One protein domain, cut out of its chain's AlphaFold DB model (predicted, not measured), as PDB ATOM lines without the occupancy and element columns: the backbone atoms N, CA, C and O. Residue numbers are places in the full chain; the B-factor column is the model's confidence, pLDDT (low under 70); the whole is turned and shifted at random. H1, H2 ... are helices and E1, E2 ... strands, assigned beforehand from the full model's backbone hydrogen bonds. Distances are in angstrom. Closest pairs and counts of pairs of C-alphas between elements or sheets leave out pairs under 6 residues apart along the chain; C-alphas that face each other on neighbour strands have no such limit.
ATOM      1  N   ASP A  66      38.836  54.174 -35.532       43.31
ATOM      2  CA  ASP A  66      37.404  54.349 -35.752       43.31
ATOM      3  C   ASP A  66      36.976  55.826 -35.698       43.31
ATOM      4  O   ASP A  66      36.291  56.296 -36.600       43.31
ATOM      5  N   GLU A  67      37.440  56.615 -34.725       42.56
ATOM      6  CA  GLU A  67      37.084  58.038 -34.601       42.56
ATOM      7  C   GLU A  67      37.704  58.884 -35.731       42.56
ATOM      8  O   GLU A  67      37.108  59.856 -36.201       42.56
ATOM      9  N   PHE A  68      38.879  58.480 -36.234       49.72
ATOM     10  CA  PHE A  68      39.507  59.116 -37.394       49.72
ATOM     11  C   PHE A  68      38.748  58.800 -38.682       49.72
ATOM     12  O   PHE A  68      38.442  59.720 -39.443       49.72
ATOM     13  N   LEU A  69      38.393  57.537 -38.918       50.31
ATOM     14  CA  LEU A  69      37.591  57.156 -40.079       50.31
ATOM     15  C   LEU A  69      36.256  57.888 -40.043       50.31
ATOM     16  O   LEU A  69      35.935  58.585 -40.996       50.31
ATOM     17  N   LEU A  70      35.571  57.891 -38.900       47.75
ATOM     18  CA  LEU A  70      34.330  58.628 -38.649       47.75
ATOM     19  C   LEU A  70      34.453  60.160 -38.711       47.75
ATOM     20  O   LEU A  70      33.450  60.862 -38.562       47.75
ATOM     21  N   SER A  71      35.656  60.693 -38.943       46.25
ATOM     22  CA  SER A  71      35.929  62.119 -39.153       46.25
ATOM     23  C   SER A  71      36.244  62.478 -40.614       46.25
ATOM     24  O   SER A  71      36.189  63.657 -40.977       46.25
ATOM     25  N   VAL A  72      36.523  61.489 -41.474       47.56
ATOM     26  CA  VAL A  72      36.907  61.682 -42.882       47.56
ATOM     27  C   VAL A  72      35.710  61.396 -43.798       47.56
ATOM     28  O   VAL A  72      35.161  60.302 -43.753       47.56
ATOM     29  N   PRO A  73      35.259  62.328 -44.659       40.84
ATOM     30  CA  PRO A  73      34.203  62.042 -45.634       40.84
ATOM     31  C   PRO A  73      34.575  60.852 -46.543       40.84
ATOM     32  O   PRO A  73      35.732  60.772 -46.953       40.84
ATOM     33  N   PRO A  74      33.636  59.952 -46.903       43.03
ATOM     34  CA  PRO A  74      32.187  59.971 -46.643       43.03
ATOM     35  C   PRO A  74      31.769  59.439 -45.261       43.03
ATOM     36  O   PRO A  74      30.579  59.338 -44.980       43.03
ATOM     37  N   PHE A  75      32.727  59.083 -44.413       46.66
ATOM     38  CA  PHE A  75      32.514  58.461 -43.108       46.66
ATOM     39  C   PHE A  75      32.319  59.488 -41.978       46.66
ATOM     40  O   PHE A  75      31.859  59.146 -40.893       46.66
ATOM     41  N   SER A  76      32.614  60.765 -42.263       37.84
ATOM     42  CA  SER A  76      32.405  61.899 -41.366       37.84
ATOM     43  C   SER A  76      30.939  62.026 -40.930       37.84
ATOM     44  O   SER A  76      30.098  62.405 -41.749       37.84
ATOM     45  N   GLY A  77      30.642  61.780 -39.650       40.19
ATOM     46  CA  GLY A  77      29.303  61.969 -39.069       40.19
ATOM     47  C   GLY A  77      28.444  60.708 -38.923       40.19
ATOM     48  O   GLY A  77      27.231  60.833 -38.754       40.19
ATOM     49  N   LEU A  78      29.040  59.516 -38.985       45.34
ATOM     50  CA  LEU A  78      28.337  58.266 -38.697       45.34
ATOM     51  C   LEU A  78      28.407  57.977 -37.184       45.34
ATOM     52  O   LEU A  78      29.449  57.594 -36.671       45.34
ATOM     53  N   GLU A  79      27.303  58.158 -36.458       47.28
ATOM     54  CA  GLU A  79      27.140  57.660 -35.083       47.28
ATOM     55  C   GLU A  79      25.741  57.059 -34.879       47.28
ATOM     56  O   GLU A  79      24.750  57.639 -35.307       47.28
ATOM     57  N   TYR A  80      25.703  55.925 -34.162       51.28
ATOM     58  CA  TYR A  80      24.561  55.218 -33.554       51.28
ATOM     59  C   TYR A  80      23.310  54.963 -34.419       51.28
ATOM     60  O   TYR A  80      22.424  55.800 -34.550       51.28
ATOM     61  N   GLY A  81      23.169  53.709 -34.864       51.03
ATOM     62  CA  GLY A  81      21.941  53.195 -35.485       51.03
ATOM     63  C   GLY A  81      21.882  51.675 -35.660       51.03
ATOM     64  O   GLY A  81      20.983  51.185 -36.334       51.03
ATOM     65  N   ALA A  82      22.831  50.924 -35.096       63.28
ATOM     66  CA  ALA A  82      22.867  49.476 -35.256       63.28
ATOM     67  C   ALA A  82      21.797  48.798 -34.393       63.28
ATOM     68  O   ALA A  82      21.725  49.033 -33.184       63.28
ATOM     69  N   ASP A  83      20.982  47.947 -35.005       69.31
ATOM     70  CA  ASP A  83      20.027  47.071 -34.321       69.31
ATOM     71  C   ASP A  83      20.551  45.630 -34.214       69.31
ATOM     72  O   ASP A  83      20.049  44.844 -33.404       69.31
ATOM     73  N   PHE A  84      21.599  45.295 -34.973       79.62
ATOM     74  CA  PHE A  84      22.159  43.958 -35.019       79.62
ATOM     75  C   PHE A  84      23.685  43.954 -35.170       79.62
ATOM     76  O   PHE A  84      24.251  44.559 -36.077       79.62
ATOM     77  N   ARG A  85      24.346  43.172 -34.312       82.75
ATOM     78  CA  ARG A  85      25.759  42.789 -34.429       82.75
ATOM     79  C   ARG A  85      25.848  41.259 -34.380       82.75
ATOM     80  O   ARG A  85      25.364  40.676 -33.402       82.75
ATOM     81  N   PRO A  86      26.461  40.583 -35.370       80.69
ATOM     82  CA  PRO A  86      26.739  39.155 -35.272       80.69
ATOM     83  C   PRO A  86      27.582  38.837 -34.029       80.69
ATOM     84  O   PRO A  86      28.543  39.538 -33.722       80.69
ATOM     85  N   ALA A  87      27.240  37.763 -33.311       74.81
ATOM     86  CA  ALA A  87      27.933  37.394 -32.070       74.81
ATOM     87  C   ALA A  87      29.387  36.944 -32.302       74.81
ATOM     88  O   ALA A  87      30.245  37.128 -31.440       74.81
ATOM     89  N   SER A  88      29.670  36.347 -33.459       75.69
ATOM     90  CA  SER A  88      31.022  35.996 -33.890       75.69
ATOM     91  C   SER A  88      31.593  37.100 -34.769       75.69
ATOM     92  O   SER A  88      30.964  37.482 -35.755       75.69
ATOM     93  N   GLY A  89      32.796  37.567 -34.452       83.25
ATOM     94  CA  GLY A  89      33.566  38.400 -35.368       83.25
ATOM     95  C   GLY A  89      34.391  37.566 -36.352       83.25
ATOM     96  O   GLY A  89      34.561  36.356 -36.175       83.25
ATOM     97  N   LEU A  90      34.906  38.222 -37.389       88.44
ATOM     98  CA  LEU A  90      35.753  37.615 -38.408       88.44
ATOM     99  C   LEU A  90      37.231  37.821 -38.040       88.44
ATOM    100  O   LEU A  90      37.655  38.971 -37.913       88.44
ATOM    101  N   PRO A  91      38.040  36.758 -37.883       89.94
ATOM    102  CA  PRO A  91      39.477  36.910 -37.689       89.94
ATOM    103  C   PRO A  91      40.110  37.675 -38.853       89.94
ATOM    104  O   PRO A  91      39.841  37.380 -40.016       89.94
ATOM    105  N   TYR A  92      40.976  38.630 -38.548       89.00
ATOM    106  CA  TYR A  92      41.631  39.470 -39.542       89.00
ATOM    107  C   TYR A  92      43.030  39.863 -39.071       89.00
ATOM    108  O   TYR A  92      43.278  39.980 -37.871       89.00
ATOM    109  N   VAL A  93      43.954  40.030 -40.016       90.56
ATOM    110  CA  VAL A  93      45.319  40.490 -39.740       90.56
ATOM    111  C   VAL A  93      45.563  41.742 -40.575       90.56
ATOM    112  O   VAL A  93      45.702  41.606 -41.795       90.56
ATOM    113  N   PRO A  94      45.619  42.931 -39.950       87.62
ATOM    114  CA  PRO A  94      45.835  44.181 -40.663       87.62
ATOM    115  C   PRO A  94      47.186  44.229 -41.372       87.62
ATOM    116  O   PRO A  94      48.175  43.641 -40.913       87.62
ATOM    117  N   THR A  95      47.255  44.939 -42.495       88.31
ATOM    118  CA  THR A  95      48.463  45.018 -43.336       88.31
ATOM    119  C   THR A  95      49.196  46.356 -43.257       88.31
ATOM    120  O   THR A  95      50.396  46.408 -43.535       88.31
ATOM    121  N   GLU A  96      48.506  47.393 -42.807       84.69
ATOM    122  CA  GLU A  96      48.936  48.772 -42.613       84.69
ATOM    123  C   GLU A  96      48.408  49.297 -41.264       84.69
ATOM    124  O   GLU A  96      47.626  48.638 -40.582       84.69
ATOM    125  N   GLY A  97      48.858  50.486 -40.856       80.38
ATOM    126  CA  GLY A  97      48.450  51.103 -39.588       80.38
ATOM    127  C   GLY A  97      49.223  50.605 -38.364       80.38
ATOM    128  O   GLY A  97      50.298  50.008 -38.489       80.38
ATOM    129  N   GLN A  98      48.701  50.920 -37.175       78.25
ATOM    130  CA  GLN A  98      49.354  50.622 -35.891       78.25
ATOM    131  C   GLN A  98      49.296  49.132 -35.528       78.25
ATOM    132  O   GLN A  98      50.315  48.588 -35.111       78.25
ATOM    133  N   ASP A  99      48.180  48.459 -35.814       81.56
ATOM    134  CA  ASP A  99      47.951  47.040 -35.476       81.56
ATOM    135  C   ASP A  99      48.439  46.078 -36.570       81.56
ATOM    136  O   ASP A  99      48.013  44.923 -36.696       81.56
ATOM    137  N   ARG A 100      49.319  46.567 -37.444       85.81
ATOM    138  CA  ARG A 100      49.816  45.805 -38.581       85.81
ATOM    139  C   ARG A 100      50.444  44.487 -38.126       85.81
ATOM    140  O   ARG A 100      51.437  44.460 -37.400       85.81
ATOM    141  N   GLY A 101      49.969  43.390 -38.710       85.81
ATOM    142  CA  GLY A 101      50.477  42.046 -38.450       85.81
ATOM    143  C   GLY A 101      49.962  41.423 -37.152       85.81
ATOM    144  O   GLY A 101      50.323  40.278 -36.860       85.81
ATOM    145  N   GLU A 102      49.120  42.129 -36.400       86.94
ATOM    146  CA  GLU A 102      48.478  41.603 -35.204       86.94
ATOM    147  C   GLU A 102      47.250  40.754 -35.537       86.94
ATOM    148  O   GLU A 102      46.664  40.840 -36.615       86.94
ATOM    149  N   GLN A 103      46.869  39.877 -34.607       88.00
ATOM    150  CA  GLN A 103      45.622  39.128 -34.729       88.00
ATOM    151  C   GLN A 103      44.485  39.959 -34.154       88.00
ATOM    152  O   GLN A 103      44.404  40.135 -32.936       88.00
ATOM    153  N   CYS A 104      43.590  40.389 -35.031       85.81
ATOM    154  CA  CYS A 104      42.415  41.156 -34.675       85.81
ATOM    155  C   CYS A 104      41.140  40.396 -35.044       85.81
ATOM    156  O   CYS A 104      41.147  39.404 -35.781       85.81
ATOM    157  N   THR A 105      40.026  40.858 -34.497       86.19
ATOM    158  CA  THR A 105      38.690  40.363 -34.809       86.19
ATOM    159  C   THR A 105      37.847  41.526 -35.314       86.19
ATOM    160  O   THR A 105      37.720  42.538 -34.631       86.19
ATOM    161  N   LEU A 106      37.276  41.375 -36.508       86.44
ATOM    162  CA  LEU A 106      36.377  42.347 -37.120       86.44
ATOM    163  C   LEU A 106      34.929  42.061 -36.725       86.44
ATOM    164  O   LEU A 106      34.413  40.960 -36.943       86.44
ATOM    165  N   TYR A 107      34.255  43.077 -36.208       85.19
ATOM    166  CA  TYR A 107      32.829  43.071 -35.917       85.19
ATOM    167  C   TYR A 107      32.122  44.039 -36.855       85.19
ATOM    168  O   TYR A 107      32.615  45.134 -37.104       85.19
ATOM    169  N   VAL A 108      30.965  43.633 -37.369       86.75
ATOM    170  CA  VAL A 108      30.119  44.487 -38.207       86.75
ATOM    171  C   VAL A 108      28.852  44.848 -37.459       86.75
ATOM    172  O   VAL A 108      28.238  43.998 -36.813       86.75
ATOM    173  N   ASP A 109      28.464  46.105 -37.575       85.69
ATOM    174  CA  ASP A 109      27.233  46.638 -37.017       85.69
ATOM    175  C   ASP A 109      26.265  46.969 -38.134       85.69
ATOM    176  O   ASP A 109      26.600  47.701 -39.067       85.69
ATOM    177  N   LEU A 110      25.060  46.426 -38.037       86.12
ATOM    178  CA  LEU A 110      24.053  46.492 -39.080       86.12
ATOM    179  C   LEU A 110      22.777  47.128 -38.539       86.12
ATOM    180  O   LEU A 110      22.483  47.040 -37.345       86.12
ATOM    181  N   GLY A 111      22.051  47.788 -39.435       85.38
ATOM    182  CA  GLY A 111      20.785  48.455 -39.163       85.38
ATOM    183  C   GLY A 111      19.739  48.146 -40.230       85.38
ATOM    184  O   GLY A 111      20.086  47.862 -41.381       85.38
ATOM    185  N   GLY A 112      18.455  48.217 -39.866       83.12
ATOM    186  CA  GLY A 112      17.343  48.190 -40.829       83.12
ATOM    187  C   GLY A 112      17.066  46.811 -41.428       83.12
ATOM    188  O   GLY A 112      16.345  46.695 -42.426       83.12
ATOM    189  N   LEU A 113      17.630  45.761 -40.826       83.88
ATOM    190  CA  LEU A 113      17.437  44.379 -41.245       83.88
ATOM    191  C   LEU A 113      16.049  43.871 -40.834       83.88
ATOM    192  O   LEU A 113      15.540  44.180 -39.759       83.88
ATOM    193  N   SER A 114      15.442  43.033 -41.673       84.94
ATOM    194  CA  SER A 114      14.291  42.225 -41.261       84.94
ATOM    195  C   SER A 114      14.728  41.018 -40.423       84.94
ATOM    196  O   SER A 114      15.867  40.561 -40.525       84.94
ATOM    197  N   ASP A 115      13.808  40.436 -39.648       83.56
ATOM    198  CA  ASP A 115      14.086  39.251 -38.817       83.56
ATOM    199  C   ASP A 115      14.701  38.083 -39.621       83.56
ATOM    200  O   ASP A 115      15.632  37.419 -39.160       83.56
ATOM    201  N   ASP A 116      14.226  37.858 -40.852       85.88
ATOM    202  CA  ASP A 116      14.750  36.814 -41.745       85.88
ATOM    203  C   ASP A 116      16.187  37.123 -42.218       85.88
ATOM    204  O   ASP A 116      17.018  36.220 -42.376       85.88
ATOM    205  N   GLN A 117      16.507  38.404 -42.431       88.06
ATOM    206  CA  GLN A 117      17.847  38.847 -42.823       88.06
ATOM    207  C   GLN A 117      18.832  38.741 -41.660       88.06
ATOM    208  O   GLN A 117      19.955  38.294 -41.872       88.06
ATOM    209  N   VAL A 118      18.409  39.073 -40.437       85.75
ATOM    210  CA  VAL A 118      19.228  38.946 -39.221       85.75
ATOM    211  C   VAL A 118      19.769  37.522 -39.069       85.75
ATOM    212  O   VAL A 118      20.976  37.329 -38.909       85.75
ATOM    213  N   ALA A 119      18.897  36.515 -39.182       84.31
ATOM    214  CA  ALA A 119      19.307  35.113 -39.095       84.31
ATOM    215  C   ALA A 119      20.281  34.728 -40.222       84.31
ATOM    216  O   ALA A 119      21.330  34.134 -39.968       84.31
ATOM    217  N   THR A 120      19.971  35.129 -41.459       89.25
ATOM    218  CA  THR A 120      20.794  34.819 -42.639       89.25
ATOM    219  C   THR A 120      22.193  35.430 -42.538       89.25
ATOM    220  O   THR A 120      23.183  34.766 -42.847       89.25
ATOM    221  N   VAL A 121      22.296  36.681 -42.084       89.81
ATOM    222  CA  VAL A 121      23.583  37.361 -41.901       89.81
ATOM    223  C   VAL A 121      24.389  36.722 -40.777       89.81
ATOM    224  O   VAL A 121      25.589  36.519 -40.947       89.81
ATOM    225  N   GLY A 122      23.754  36.378 -39.651       85.19
ATOM    226  CA  GLY A 122      24.430  35.701 -38.543       85.19
ATOM    227  C   GLY A 122      25.096  34.392 -38.979       85.19
ATOM    228  O   GLY A 122      26.288  34.191 -38.730       85.19
ATOM    229  N   ASP A 123      24.356  33.538 -39.691       87.12
ATOM    230  CA  ASP A 123      24.871  32.265 -40.211       87.12
ATOM    231  C   ASP A 123      25.986  32.477 -41.244       87.12
ATOM    232  O   ASP A 123      27.021  31.807 -41.207       87.12
ATOM    233  N   PHE A 124      25.792  33.435 -42.153       89.50
ATOM    234  CA  PHE A 124      26.762  33.751 -43.195       89.50
ATOM    235  C   PHE A 124      28.081  34.275 -42.613       89.50
ATOM    236  O   PHE A 124      29.149  33.776 -42.963       89.50
ATOM    237  N   TRP A 125      28.016  35.264 -41.717       87.62
ATOM    238  CA  TRP A 125      29.201  35.923 -41.167       87.62
ATOM    239  C   TRP A 125      30.042  34.958 -40.327       87.62
ATOM    240  O   TRP A 125      31.266  34.956 -40.424       87.62
ATOM    241  N   THR A 126      29.387  34.058 -39.586       83.00
ATOM    242  CA  THR A 126      30.050  32.981 -38.830       83.00
ATOM    243  C   THR A 126      30.826  32.017 -39.737       83.00
ATOM    244  O   THR A 126      31.840  31.452 -39.327       83.00
ATOM    245  N   ALA A 127      30.350  31.801 -40.966       85.81
ATOM    246  CA  ALA A 127      30.933  30.865 -41.927       85.81
ATOM    247  C   ALA A 127      31.869  31.528 -42.956       85.81
ATOM    248  O   ALA A 127      32.400  30.831 -43.826       85.81
ATOM    249  N   ALA A 128      32.059  32.849 -42.892       87.88
ATOM    250  CA  ALA A 128      32.887  33.583 -43.838       87.88
ATOM    251  C   ALA A 128      34.359  33.135 -43.760       87.88
ATOM    252  O   ALA A 128      34.900  32.920 -42.678       87.88
ATOM    253  N   ASP A 129      35.012  32.991 -44.920       90.56
ATOM    254  CA  ASP A 129      36.420  32.585 -45.010       90.56
ATOM    255  C   ASP A 129      37.347  33.785 -44.732       90.56
ATOM    256  O   ASP A 129      37.421  34.703 -45.562       90.56
ATOM    257  N   PRO A 130      38.104  33.777 -43.616       89.75
ATOM    258  CA  PRO A 130      38.991  34.881 -43.256       89.75
ATOM    259  C   PRO A 130      40.090  35.140 -44.291       89.75
ATOM    260  O   PRO A 130      40.449  36.287 -44.555       89.75
ATOM    261  N   ALA A 131      40.634  34.081 -44.900       89.44
ATOM    262  CA  ALA A 131      41.747  34.202 -45.836       89.44
ATOM    263  C   ALA A 131      41.285  34.792 -47.173       89.44
ATOM    264  O   ALA A 131      41.967  35.644 -47.746       89.44
ATOM    265  N   ALA A 132      40.111  34.370 -47.647       92.44
ATOM    266  CA  ALA A 132      39.499  34.941 -48.841       92.44
ATOM    267  C   ALA A 132      39.127  36.418 -48.633       92.44
ATOM    268  O   ALA A 132      39.363  37.237 -49.522       92.44
ATOM    269  N   PHE A 133      38.604  36.767 -47.450       93.19
ATOM    270  CA  PHE A 133      38.300  38.152 -47.095       93.19
ATOM    271  C   PHE A 133      39.561  39.026 -47.125       93.19
ATOM    272  O   PHE A 133      39.589  40.031 -47.834       93.19
ATOM    273  N   ALA A 134      40.631  38.611 -46.439       90.31
ATOM    274  CA  ALA A 134      41.882  39.368 -46.383       90.31
ATOM    275  C   ALA A 134      42.538  39.549 -47.764       90.31
ATOM    276  O   ALA A 134      43.028  40.632 -48.086       90.31
ATOM    277  N   ALA A 135      42.506  38.521 -48.618       91.19
ATOM    278  CA  ALA A 135      43.017  38.627 -49.985       91.19
ATOM    279  C   ALA A 135      42.252  39.676 -50.813       91.19
ATOM    280  O   ALA A 135      42.869  40.449 -51.547       91.19
ATOM    281  N   ALA A 136      40.926  39.733 -50.668       93.00
ATOM    282  CA  ALA A 136      40.092  40.707 -51.367       93.00
ATOM    283  C   ALA A 136      40.297  42.140 -50.848       93.00
ATOM    284  O   ALA A 136      40.324  43.079 -51.644       93.00
ATOM    285  N   VAL A 137      40.496  42.320 -49.536       91.38
ATOM    286  CA  VAL A 137      40.886  43.623 -48.967       91.38
ATOM    287  C   VAL A 137      42.208  44.088 -49.577       91.38
ATOM    288  O   VAL A 137      42.286  45.196 -50.104       91.38
ATOM    289  N   HIS A 138      43.216  43.214 -49.616       90.12
ATOM    290  CA  HIS A 138      44.513  43.542 -50.203       90.12
ATOM    291  C   HIS A 138      44.418  43.942 -51.688       90.12
ATOM    292  O   HIS A 138      45.061  44.900 -52.114       90.12
ATOM    293  N   GLU A 139      43.595  43.255 -52.486       91.38
ATOM    294  CA  GLU A 139      43.363  43.611 -53.895       91.38
ATOM    295  C   GLU A 139      42.737  45.010 -54.049       91.38
ATOM    296  O   GLU A 139      43.124  45.782 -54.934       91.38
ATOM    297  N   ARG A 140      41.801  45.369 -53.164       88.69
ATOM    298  CA  ARG A 140      41.165  46.696 -53.151       88.69
ATOM    299  C   ARG A 140      42.149  47.797 -52.774       88.69
ATOM    300  O   ARG A 140      42.140  48.844 -53.414       88.69
ATOM    301  N   MET A 141      43.040  47.544 -51.817       87.62
ATOM    302  CA  MET A 141      44.087  48.496 -51.425       87.62
ATOM    303  C   MET A 141      45.068  48.816 -52.559       87.62
ATOM    304  O   MET A 141      45.645  49.899 -52.582       87.62
ATOM    305  N   GLN A 142      45.268  47.898 -53.511       86.06
ATOM    306  CA  GLN A 142      46.116  48.135 -54.689       86.06
ATOM    307  C   GLN A 142      45.451  49.030 -55.744       86.06
ATOM    308  O   GLN A 142      46.134  49.527 -56.641       86.06
ATOM    309  N   ASN A 143      44.137  49.245 -55.644       81.88
ATOM    310  CA  ASN A 143      43.350  50.059 -56.566       81.88
ATOM    311  C   ASN A 143      42.534  51.123 -55.801       81.88
ATOM    312  O   ASN A 143      41.304  51.143 -55.930       81.88
ATOM    313  N   PRO A 144      43.183  51.992 -54.996       70.81
ATOM    314  CA  PRO A 144      42.473  53.021 -54.243       70.81
ATOM    315  C   PRO A 144      41.812  54.011 -55.212       70.81
ATOM    316  O   PRO A 144      42.333  54.251 -56.310       70.81
ATOM    317  N   ARG A 145      40.665  54.600 -54.844       66.50
ATOM    318  CA  ARG A 145      40.085  55.671 -55.669       66.50
ATOM    319  C   ARG A 145      40.974  56.913 -55.591       66.50
ATOM    320  O   ARG A 145      41.685  57.124 -54.616       66.50
ATOM    321  N   GLU A 146      40.890  57.783 -56.602       58.56
ATOM    322  CA  GLU A 146      41.588  59.086 -56.612       58.56
ATOM    323  C   GLU A 146      41.219  59.983 -55.416       58.56
ATOM    324  O   GLU A 146      41.961  60.899 -55.075       58.56
ATOM    325  N   GLU A 147      40.075  59.724 -54.785       60.28
ATOM    326  CA  GLU A 147      39.550  60.446 -53.623       60.28
ATOM    327  C   GLU A 147      40.164  59.944 -52.305       60.28
ATOM    328  O   GLU A 147      40.233  60.693 -51.333       60.28
ATOM    329  N   ASP A 148      40.685  58.712 -52.297       56.62
ATOM    330  CA  ASP A 148      41.230  58.017 -51.126       56.62
ATOM    331  C   ASP A 148      42.729  58.316 -50.922       56.62
ATOM    332  O   ASP A 148      43.460  57.517 -50.334       56.62
ATOM    333  N   ILE A 149      43.228  59.459 -51.420       56.25
ATOM    334  CA  ILE A 149      44.609  59.914 -51.179       56.25
ATOM    335  C   ILE A 149      44.720  60.359 -49.708       56.25
ATOM    336  O   ILE A 149      44.711  61.545 -49.380       56.25
ATOM    337  N   GLY A 150      44.785  59.369 -48.819       63.44
ATOM    338  CA  GLY A 150      44.969  59.479 -47.375       63.44
ATOM    339  C   GLY A 150      46.173  58.664 -46.891       63.44
ATOM    340  O   GLY A 150      47.095  58.367 -47.653       63.44
ATOM    341  N   SER A 151      46.197  58.320 -45.601       79.75
ATOM    342  CA  SER A 151      47.200  57.407 -45.035       79.75
ATOM    343  C   SER A 151      46.981  55.964 -45.535       79.75
ATOM    344  O   SER A 151      45.852  55.607 -45.870       79.75
ATOM    345  N   PRO A 152      48.020  55.100 -45.555       79.81
ATOM    346  CA  PRO A 152      47.865  53.673 -45.878       79.81
ATOM    347  C   PRO A 152      46.800  52.966 -45.028       79.81
ATOM    348  O   PRO A 152      46.054  52.133 -45.525       79.81
ATOM    349  N   GLU A 153      46.693  53.364 -43.765       79.69
ATOM    350  CA  GLU A 153      45.682  52.892 -42.821       79.69
ATOM    351  C   GLU A 153      44.258  53.272 -43.251       79.69
ATOM    352  O   GLU A 153      43.377  52.422 -43.278       79.69
ATOM    353  N   ALA A 154      44.034  54.515 -43.694       78.94
ATOM    354  CA  ALA A 154      42.730  54.934 -44.208       78.94
ATOM    355  C   ALA A 154      42.328  54.153 -45.471       78.94
ATOM    356  O   ALA A 154      41.156  53.813 -45.646       78.94
ATOM    357  N   ILE A 155      43.303  53.842 -46.335       82.38
ATOM    358  CA  ILE A 155      43.091  53.020 -47.536       82.38
ATOM    359  C   ILE A 155      42.685  51.593 -47.147       82.38
ATOM    360  O   ILE A 155      41.765  51.035 -47.748       82.38
ATOM    361  N   GLU A 156      43.343  51.003 -46.147       85.75
ATOM    362  CA  GLU A 156      42.987  49.674 -45.647       85.75
ATOM    363  C   GLU A 156      41.583  49.655 -45.049       85.75
ATOM    364  O   GLU A 156      40.763  48.826 -45.440       85.75
ATOM    365  N   SER A 157      41.262  50.597 -44.169       82.62
ATOM    366  CA  SER A 157      39.947  50.654 -43.533       82.62
ATOM    367  C   SER A 157      38.819  50.864 -44.542       82.62
ATOM    368  O   SER A 157      37.782  50.201 -44.472       82.62
ATOM    369  N   TRP A 158      39.031  51.718 -45.549       84.50
ATOM    370  CA  TRP A 158      38.110  51.835 -46.678       84.50
ATOM    371  C   TRP A 158      37.942  50.496 -47.405       84.50
ATOM    372  O   TRP A 158      36.817  50.078 -47.690       84.50
ATOM    373  N   ALA A 159      39.041  49.789 -47.681       88.25
ATOM    374  CA  ALA A 159      39.007  48.503 -48.366       88.25
ATOM    375  C   ALA A 159      38.269  47.429 -47.549       88.25
ATOM    376  O   ALA A 159      37.493  46.665 -48.132       88.25
ATOM    377  N   VAL A 160      38.442  47.409 -46.222       88.88
ATOM    378  CA  VAL A 160      37.694  46.551 -45.289       88.88
ATOM    379  C   VAL A 160      36.200  46.848 -45.372       88.88
ATOM    380  O   VAL A 160      35.410  45.931 -45.591       88.88
ATOM    381  N   VAL A 161      35.797  48.118 -45.284       87.25
ATOM    382  CA  VAL A 161      34.386  48.524 -45.394       87.25
ATOM    383  C   VAL A 161      33.783  48.102 -46.735       87.25
ATOM    384  O   VAL A 161      32.728  47.468 -46.778       87.25
ATOM    385  N   GLN A 162      34.460  48.408 -47.844       88.50
ATOM    386  CA  GLN A 162      33.989  48.043 -49.180       88.50
ATOM    387  C   GLN A 162      33.879  46.529 -49.358       88.50
ATOM    388  O   GLN A 162      32.961  46.048 -50.026       88.50
ATOM    389  N   GLN A 163      34.808  45.770 -48.775       93.50
ATOM    390  CA  GLN A 163      34.753  44.321 -48.833       93.50
ATOM    391  C   GLN A 163      33.612  43.763 -47.980       93.50
ATOM    392  O   GLN A 163      32.895  42.887 -48.461       93.50
ATOM    393  N   SER A 164      33.383  44.295 -46.778       90.88
ATOM    394  CA  SER A 164      32.238  43.932 -45.935       90.88
ATOM    395  C   SER A 164      30.911  44.170 -46.655       90.88
ATOM    396  O   SER A 164      30.086  43.263 -46.711       90.88
ATOM    397  N   LEU A 165      30.730  45.330 -47.299       91.44
ATOM    398  CA  LEU A 165      29.539  45.622 -48.109       91.44
ATOM    399  C   LEU A 165      29.359  44.620 -49.254       91.44
ATOM    400  O   LEU A 165      28.286  44.050 -49.411       91.44
ATOM    401  N   ALA A 166      30.413  44.367 -50.036       92.12
ATOM    402  CA  ALA A 166      30.349  43.450 -51.177       92.12
ATOM    403  C   ALA A 166      30.044  41.999 -50.767       92.12
ATOM    404  O   ALA A 166      29.458  41.228 -51.527       92.12
ATOM    405  N   VAL A 167      30.478  41.610 -49.573       92.25
ATOM    406  CA  VAL A 167      30.211  40.296 -48.998       92.25
ATOM    407  C   VAL A 167      28.772  40.214 -48.486       92.25
ATOM    408  O   VAL A 167      28.066  39.261 -48.809       92.25
ATOM    409  N   LEU A 168      28.315  41.228 -47.748       91.38
ATOM    410  CA  LEU A 168      26.964  41.280 -47.190       91.38
ATOM    411  C   LEU A 168      25.878  41.434 -48.264       91.38
ATOM    412  O   LEU A 168      24.807  40.860 -48.107       91.38
ATOM    413  N   ASP A 169      26.154  42.106 -49.386       93.06
ATOM    414  CA  ASP A 169      25.209  42.258 -50.508       93.06
ATOM    415  C   ASP A 169      24.758  40.908 -51.103       93.06
ATOM    416  O   ASP A 169      23.668  40.786 -51.660       93.06
ATOM    417  N   GLN A 170      25.553  39.847 -50.923       89.81
ATOM    418  CA  GLN A 170      25.201  38.493 -51.371       89.81
ATOM    419  C   GLN A 170      24.038  37.882 -50.580       89.81
ATOM    420  O   GLN A 170      23.323  37.025 -51.103       89.81
ATOM    421  N   VAL A 171      23.862  38.297 -49.323       90.88
ATOM    422  CA  VAL A 171      22.817  37.797 -48.412       90.88
ATOM    423  C   VAL A 171      21.742  38.838 -48.123       90.88
ATOM    424  O   VAL A 171      20.587  38.483 -47.895       90.88
ATOM    425  N   VAL A 172      22.097  40.117 -48.190       90.06
ATOM    426  CA  VAL A 172      21.205  41.260 -48.013       90.06
ATOM    427  C   VAL A 172      21.374  42.189 -49.218       90.06
ATOM    428  O   VAL A 172      22.139  43.149 -49.156       90.06
ATOM    429  N   PRO A 173      20.685  41.900 -50.339       89.44
ATOM    430  CA  PRO A 173      20.842  42.676 -51.562       89.44
ATOM    431  C   PRO A 173      20.437  44.135 -51.372       89.44
ATOM    432  O   PRO A 173      19.365  44.424 -50.837       89.44
ATOM    433  N   GLY A 174      21.265  45.043 -51.878       86.12
ATOM    434  CA  GLY A 174      21.058  46.482 -51.760       86.12
ATOM    435  C   GLY A 174      21.528  47.067 -50.433       86.12
ATOM    436  O   GLY A 174      21.204  48.223 -50.164       86.12
ATOM    437  N   ILE A 175      22.285  46.312 -49.624       88.00
ATOM    438  CA  ILE A 175      22.904  46.861 -48.418       88.00
ATOM    439  C   ILE A 175      23.794  48.049 -48.779       88.00
ATOM    440  O   ILE A 175      24.623  47.988 -49.693       88.00
ATOM    441  N   SER A 176      23.610  49.147 -48.058       86.38
ATOM    442  CA  SER A 176      24.366  50.374 -48.277       86.38
ATOM    443  C   SER A 176      25.227  50.718 -47.064       86.38
ATOM    444  O   SER A 176      25.094  50.126 -45.995       86.38
ATOM    445  N   TRP A 177      26.156  51.652 -47.239       83.62
ATOM    446  CA  TRP A 177      26.927  52.202 -46.129       83.62
ATOM    447  C   TRP A 177      26.219  53.431 -45.565       83.62
ATOM    448  O   TRP A 177      25.957  54.371 -46.318       83.62
ATOM    449  N   GLY A 178      25.958  53.465 -44.257       70.62
ATOM    450  CA  GLY A 178      25.354  54.635 -43.627       70.62
ATOM    451  C   GLY A 178      24.976  54.434 -42.163       70.62
ATOM    452  O   GLY A 178      24.847  53.310 -41.687       70.62
ATOM    453  N   ALA A 179      24.767  55.545 -41.459       63.50
ATOM    454  CA  ALA A 179      24.277  55.594 -40.085       63.50
ATOM    455  C   ALA A 179      22.896  56.254 -40.054       63.50
ATOM    456  O   ALA A 179      22.593  57.117 -40.881       63.50
ATOM    457  N   ALA A 180      22.076  55.863 -39.082       55.97
ATOM    458  CA  ALA A 180      20.877  56.613 -38.760       55.97
ATOM    459  C   ALA A 180      21.284  57.912 -38.048       55.97
ATOM    460  O   ALA A 180      22.322  57.973 -37.389       55.97
ATOM    461  N   THR A 181      20.492  58.974 -38.182       54.97
ATOM    462  CA  THR A 181      20.707  60.184 -37.377       54.97
ATOM    463  C   THR A 181      20.544  59.829 -35.893       54.97
ATOM    464  O   THR A 181      19.631  59.070 -35.569       54.97
ATOM    465  N   PRO A 182      21.323  60.403 -34.955       45.00
ATOM    466  CA  PRO A 182      21.118  60.161 -33.530       45.00
ATOM    467  C   PRO A 182      19.671  60.434 -33.089       45.00
ATOM    468  O   PRO A 182      19.193  61.569 -33.138       45.00
ATOM    469  N   GLY A 183      18.984  59.383 -32.632       47.62
ATOM    470  CA  GLY A 183      17.570  59.419 -32.239       47.62
ATOM    471  C   GLY A 183      16.595  58.852 -33.277       47.62
ATOM    472  O   GLY A 183      15.439  58.615 -32.924       47.62
ATOM    473  N   ASP A 184      17.065  58.574 -34.492       52.16
ATOM    474  CA  ASP A 184      16.331  57.871 -35.540       52.16
ATOM    475  C   ASP A 184      16.807  56.410 -35.607       52.16
ATOM    476  O   ASP A 184      17.990  56.109 -35.452       52.16
ATOM    477  N   SER A 185      15.882  55.476 -35.819       59.84
ATOM    478  CA  SER A 185      16.204  54.099 -36.203       59.84
ATOM    479  C   SER A 185      16.120  53.971 -37.720       59.84
ATOM    480  O   SER A 185      15.323  54.674 -38.345       59.84
ATOM    481  N   PHE A 186      16.851  53.028 -38.312       65.38
ATOM    482  CA  PHE A 186      16.570  52.638 -39.693       65.38
ATOM    483  C   PHE A 186      15.141  52.105 -39.811       65.38
ATOM    484  O   PHE A 186      14.649  51.401 -38.923       65.38
ATOM    485  N   GLU A 187      14.454  52.457 -40.899       65.44
ATOM    486  CA  GLU A 187      13.182  51.816 -41.210       65.44
ATOM    487  C   GLU A 187      13.451  50.348 -41.582       65.44
ATOM    488  O   GLU A 187      14.373  50.067 -42.354       65.44
ATOM    489  N   PRO A 188      12.664  49.388 -41.067       64.81
ATOM    490  CA  PRO A 188      12.778  48.003 -41.498       64.81
ATOM    491  C   PRO A 188      12.646  47.888 -43.022       64.81
ATOM    492  O   PRO A 188      11.664  48.360 -43.600       64.81
ATOM    493  N   GLY A 189      13.609  47.222 -43.662       68.94
ATOM    494  CA  GLY A 189      13.652  47.068 -45.119       68.94
ATOM    495  C   GLY A 189      14.609  48.019 -45.835       68.94
ATOM    496  O   GLY A 189      14.698  47.942 -47.060       68.94
ATOM    497  N   ASP A 190      15.341  48.852 -45.095       81.81
ATOM    498  CA  ASP A 190      16.432  49.678 -45.605       81.81
ATOM    499  C   ASP A 190      17.773  49.219 -44.988       81.81
ATOM    500  O   ASP A 190      18.230  49.780 -43.992       81.81
ATOM    501  N   PRO A 191      18.397  48.140 -45.499       87.12
ATOM    502  CA  PRO A 191      19.533  47.490 -44.846       87.12
ATOM    503  C   PRO A 191      20.834  48.287 -44.976       87.12
ATOM    504  O   PRO A 191      21.240  48.659 -46.080       87.12
ATOM    505  N   HIS A 192      21.514  48.515 -43.854       87.25
ATOM    506  CA  HIS A 192      22.700  49.372 -43.790       87.25
ATOM    507  C   HIS A 192      23.836  48.740 -42.979       87.25
ATOM    508  O   HIS A 192      23.603  48.143 -41.928       87.25
ATOM    509  N   LEU A 193      25.073  48.911 -43.457       86.12
ATOM    510  CA  LEU A 193      26.293  48.724 -42.675       86.12
ATOM    511  C   LEU A 193      26.643  50.046 -41.989       86.12
ATOM    512  O   LEU A 193      26.928  51.040 -42.661       86.12
ATOM    513  N   VAL A 194      26.588  50.028 -40.658       81.62
ATOM    514  CA  VAL A 194      26.728  51.200 -39.785       81.62
ATOM    515  C   VAL A 194      28.187  51.433 -39.422       81.62
ATOM    516  O   VAL A 194      28.687  52.549 -39.540       81.62
ATOM    517  N   SER A 195      28.874  50.372 -39.005       77.88
ATOM    518  CA  SER A 195      30.289  50.411 -38.644       77.88
ATOM    519  C   SER A 195      30.950  49.048 -38.813       77.88
ATOM    520  O   SER A 195      30.296  48.001 -38.836       77.88
ATOM    521  N   VAL A 196      32.277  49.080 -38.937       82.69
ATOM    522  CA  VAL A 196      33.141  47.908 -38.816       82.69
ATOM    523  C   VAL A 196      34.137  48.222 -37.712       82.69
ATOM    524  O   VAL A 196      34.959  49.109 -37.892       82.69
ATOM    525  N   THR A 197      34.043  47.521 -36.589       81.44
ATOM    526  CA  THR A 197      34.955  47.686 -35.453       81.44
ATOM    527  C   THR A 197      36.017  46.603 -35.507       81.44
ATOM    528  O   THR A 197      35.699  45.414 -35.612       81.44
ATOM    529  N   GLN A 198      37.276  46.999 -35.393       83.75
ATOM    530  CA  GLN A 198      38.396  46.082 -35.249       83.75
ATOM    531  C   GLN A 198      38.806  46.007 -33.778       83.75
ATOM    532  O   GLN A 198      39.026  47.030 -33.151       83.75
ATOM    533  N   LEU A 199      38.913  44.796 -33.226       82.06
ATOM    534  CA  LEU A 199      39.435  44.578 -31.873       82.06
ATOM    535  C   LEU A 199      40.670  43.686 -31.931       82.06
ATOM    536  O   LEU A 199      40.576  42.522 -32.335       82.06
ATOM    537  N   CYS A 200      41.817  44.223 -31.531       82.88
ATOM    538  CA  CYS A 200      43.088  43.509 -31.513       82.88
ATOM    539  C   CYS A 200      43.384  42.958 -30.112       82.88
ATOM    540  O   CYS A 200      42.772  43.326 -29.110       82.88
ATOM    541  N   ARG A 201      44.251  41.945 -30.052       64.88
ATOM    542  CA  ARG A 201      44.375  41.052 -28.889       64.88
ATOM    543  C   ARG A 201      44.850  41.744 -27.600       64.88
ATOM    544  O   ARG A 201      44.566  41.208 -26.532       64.88
TER     545      ARG A 201
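What this domain is: This is residues 66 to 201 of the 211 residues of an uncharacterized protein of Microbacterium saperdae (UniProt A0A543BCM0). A small antiparallel sheet of three strands is covered on one face by two helices, H3 and H4, which cross each other steeply; this is an arrangement of two layers, helices on one face of a sheet. H2 only grazes the sheet, the short H1 is close to H4, and two long stretches with no named element, residues 70 to 89 and 169 to 191, make much of the rest. The printed part has 136 residues, with four named helices and three named strands in the order H1 E1 E2 H2 H3 H4 E3, and the sheet order is E1 E2 E3. The class is mixed, helices and strands, with 65 residues, under half, in named elements. The whole is compact and rounded, with a radius of gyration of the C-alphas of 14.4 A and spans of 36 by 31 by 27 A.

Where its parts are: H1, residues 66 to 69, begins at C-alpha 66 at (37.404, 54.349, -35.752). E1 is residues 90 to 92 and E2 residues 104 to 111, 23.3 A long. H2, residues 115 to 126, is 17.2 A long, and H3, residues 130 to 141, is 16.7 A. H4, residues 152 to 168, is 24.3 A long and begins at C-alpha 152 at (47.865, 53.673, -45.878). E3, residues 192 to 200, is 24.5 A long and ends at C-alpha 200 at (43.088, 43.509, -31.513).

How they stand to each other: E2 is the inner strand. E1 and E2 form a hairpin, antiparallel at 136 degrees, with N 90 and O 106 2.8 A apart, within hydrogen-bond range. E2 and E3 are antiparallel at 161 degrees, with N 107 and O 197 within range at 2.8 A. H4 is on the sheet at a height of 8.7 A, over E3, with E2 only just not under it: 6 of its C-alphas fall on E3 and 2 on E2. It runs slantwise to the strands, at 39 degrees to E3 on the local plane. H3 and H4 touch, closest at the C-alphas of Val 137 and Ala 159, 5.3 A, at a steep tilt of 56 degrees, opposite ways. H3 is on the sheet too, and its closest C-alpha pair with E1 is Pro 130 and Pro 91, 5.9 A. H2 only grazes the sheet with its residues 118 to 126; it is close to but not clearly touching H4, the C-alphas of Val 121 and Leu 168 being 7.4 A apart. H1 is only just not on the sheet, with 4 pairs of C-alphas within 10 A, and is apart from E2, H2 and H3. Every O i to N i+4 pair is within hydrogen-bond range in H2, H3 and H4; H1 is too short for one.

The domain as a whole: The C-alphas farthest apart, those of Asp 116 and Ile 149, are 38.9 A apart. The printed part has no cut. The links H1 to E1, E1 to E2 and H4 to E3 are long; in the last, residues 176 to 177 pair in parallel with residues 192 to 193 of E3. The mean pLDDT of the printed part is 77.4, and it is under 70 in residues 66 to 83, 145 to 150, 179 to 189 and 201.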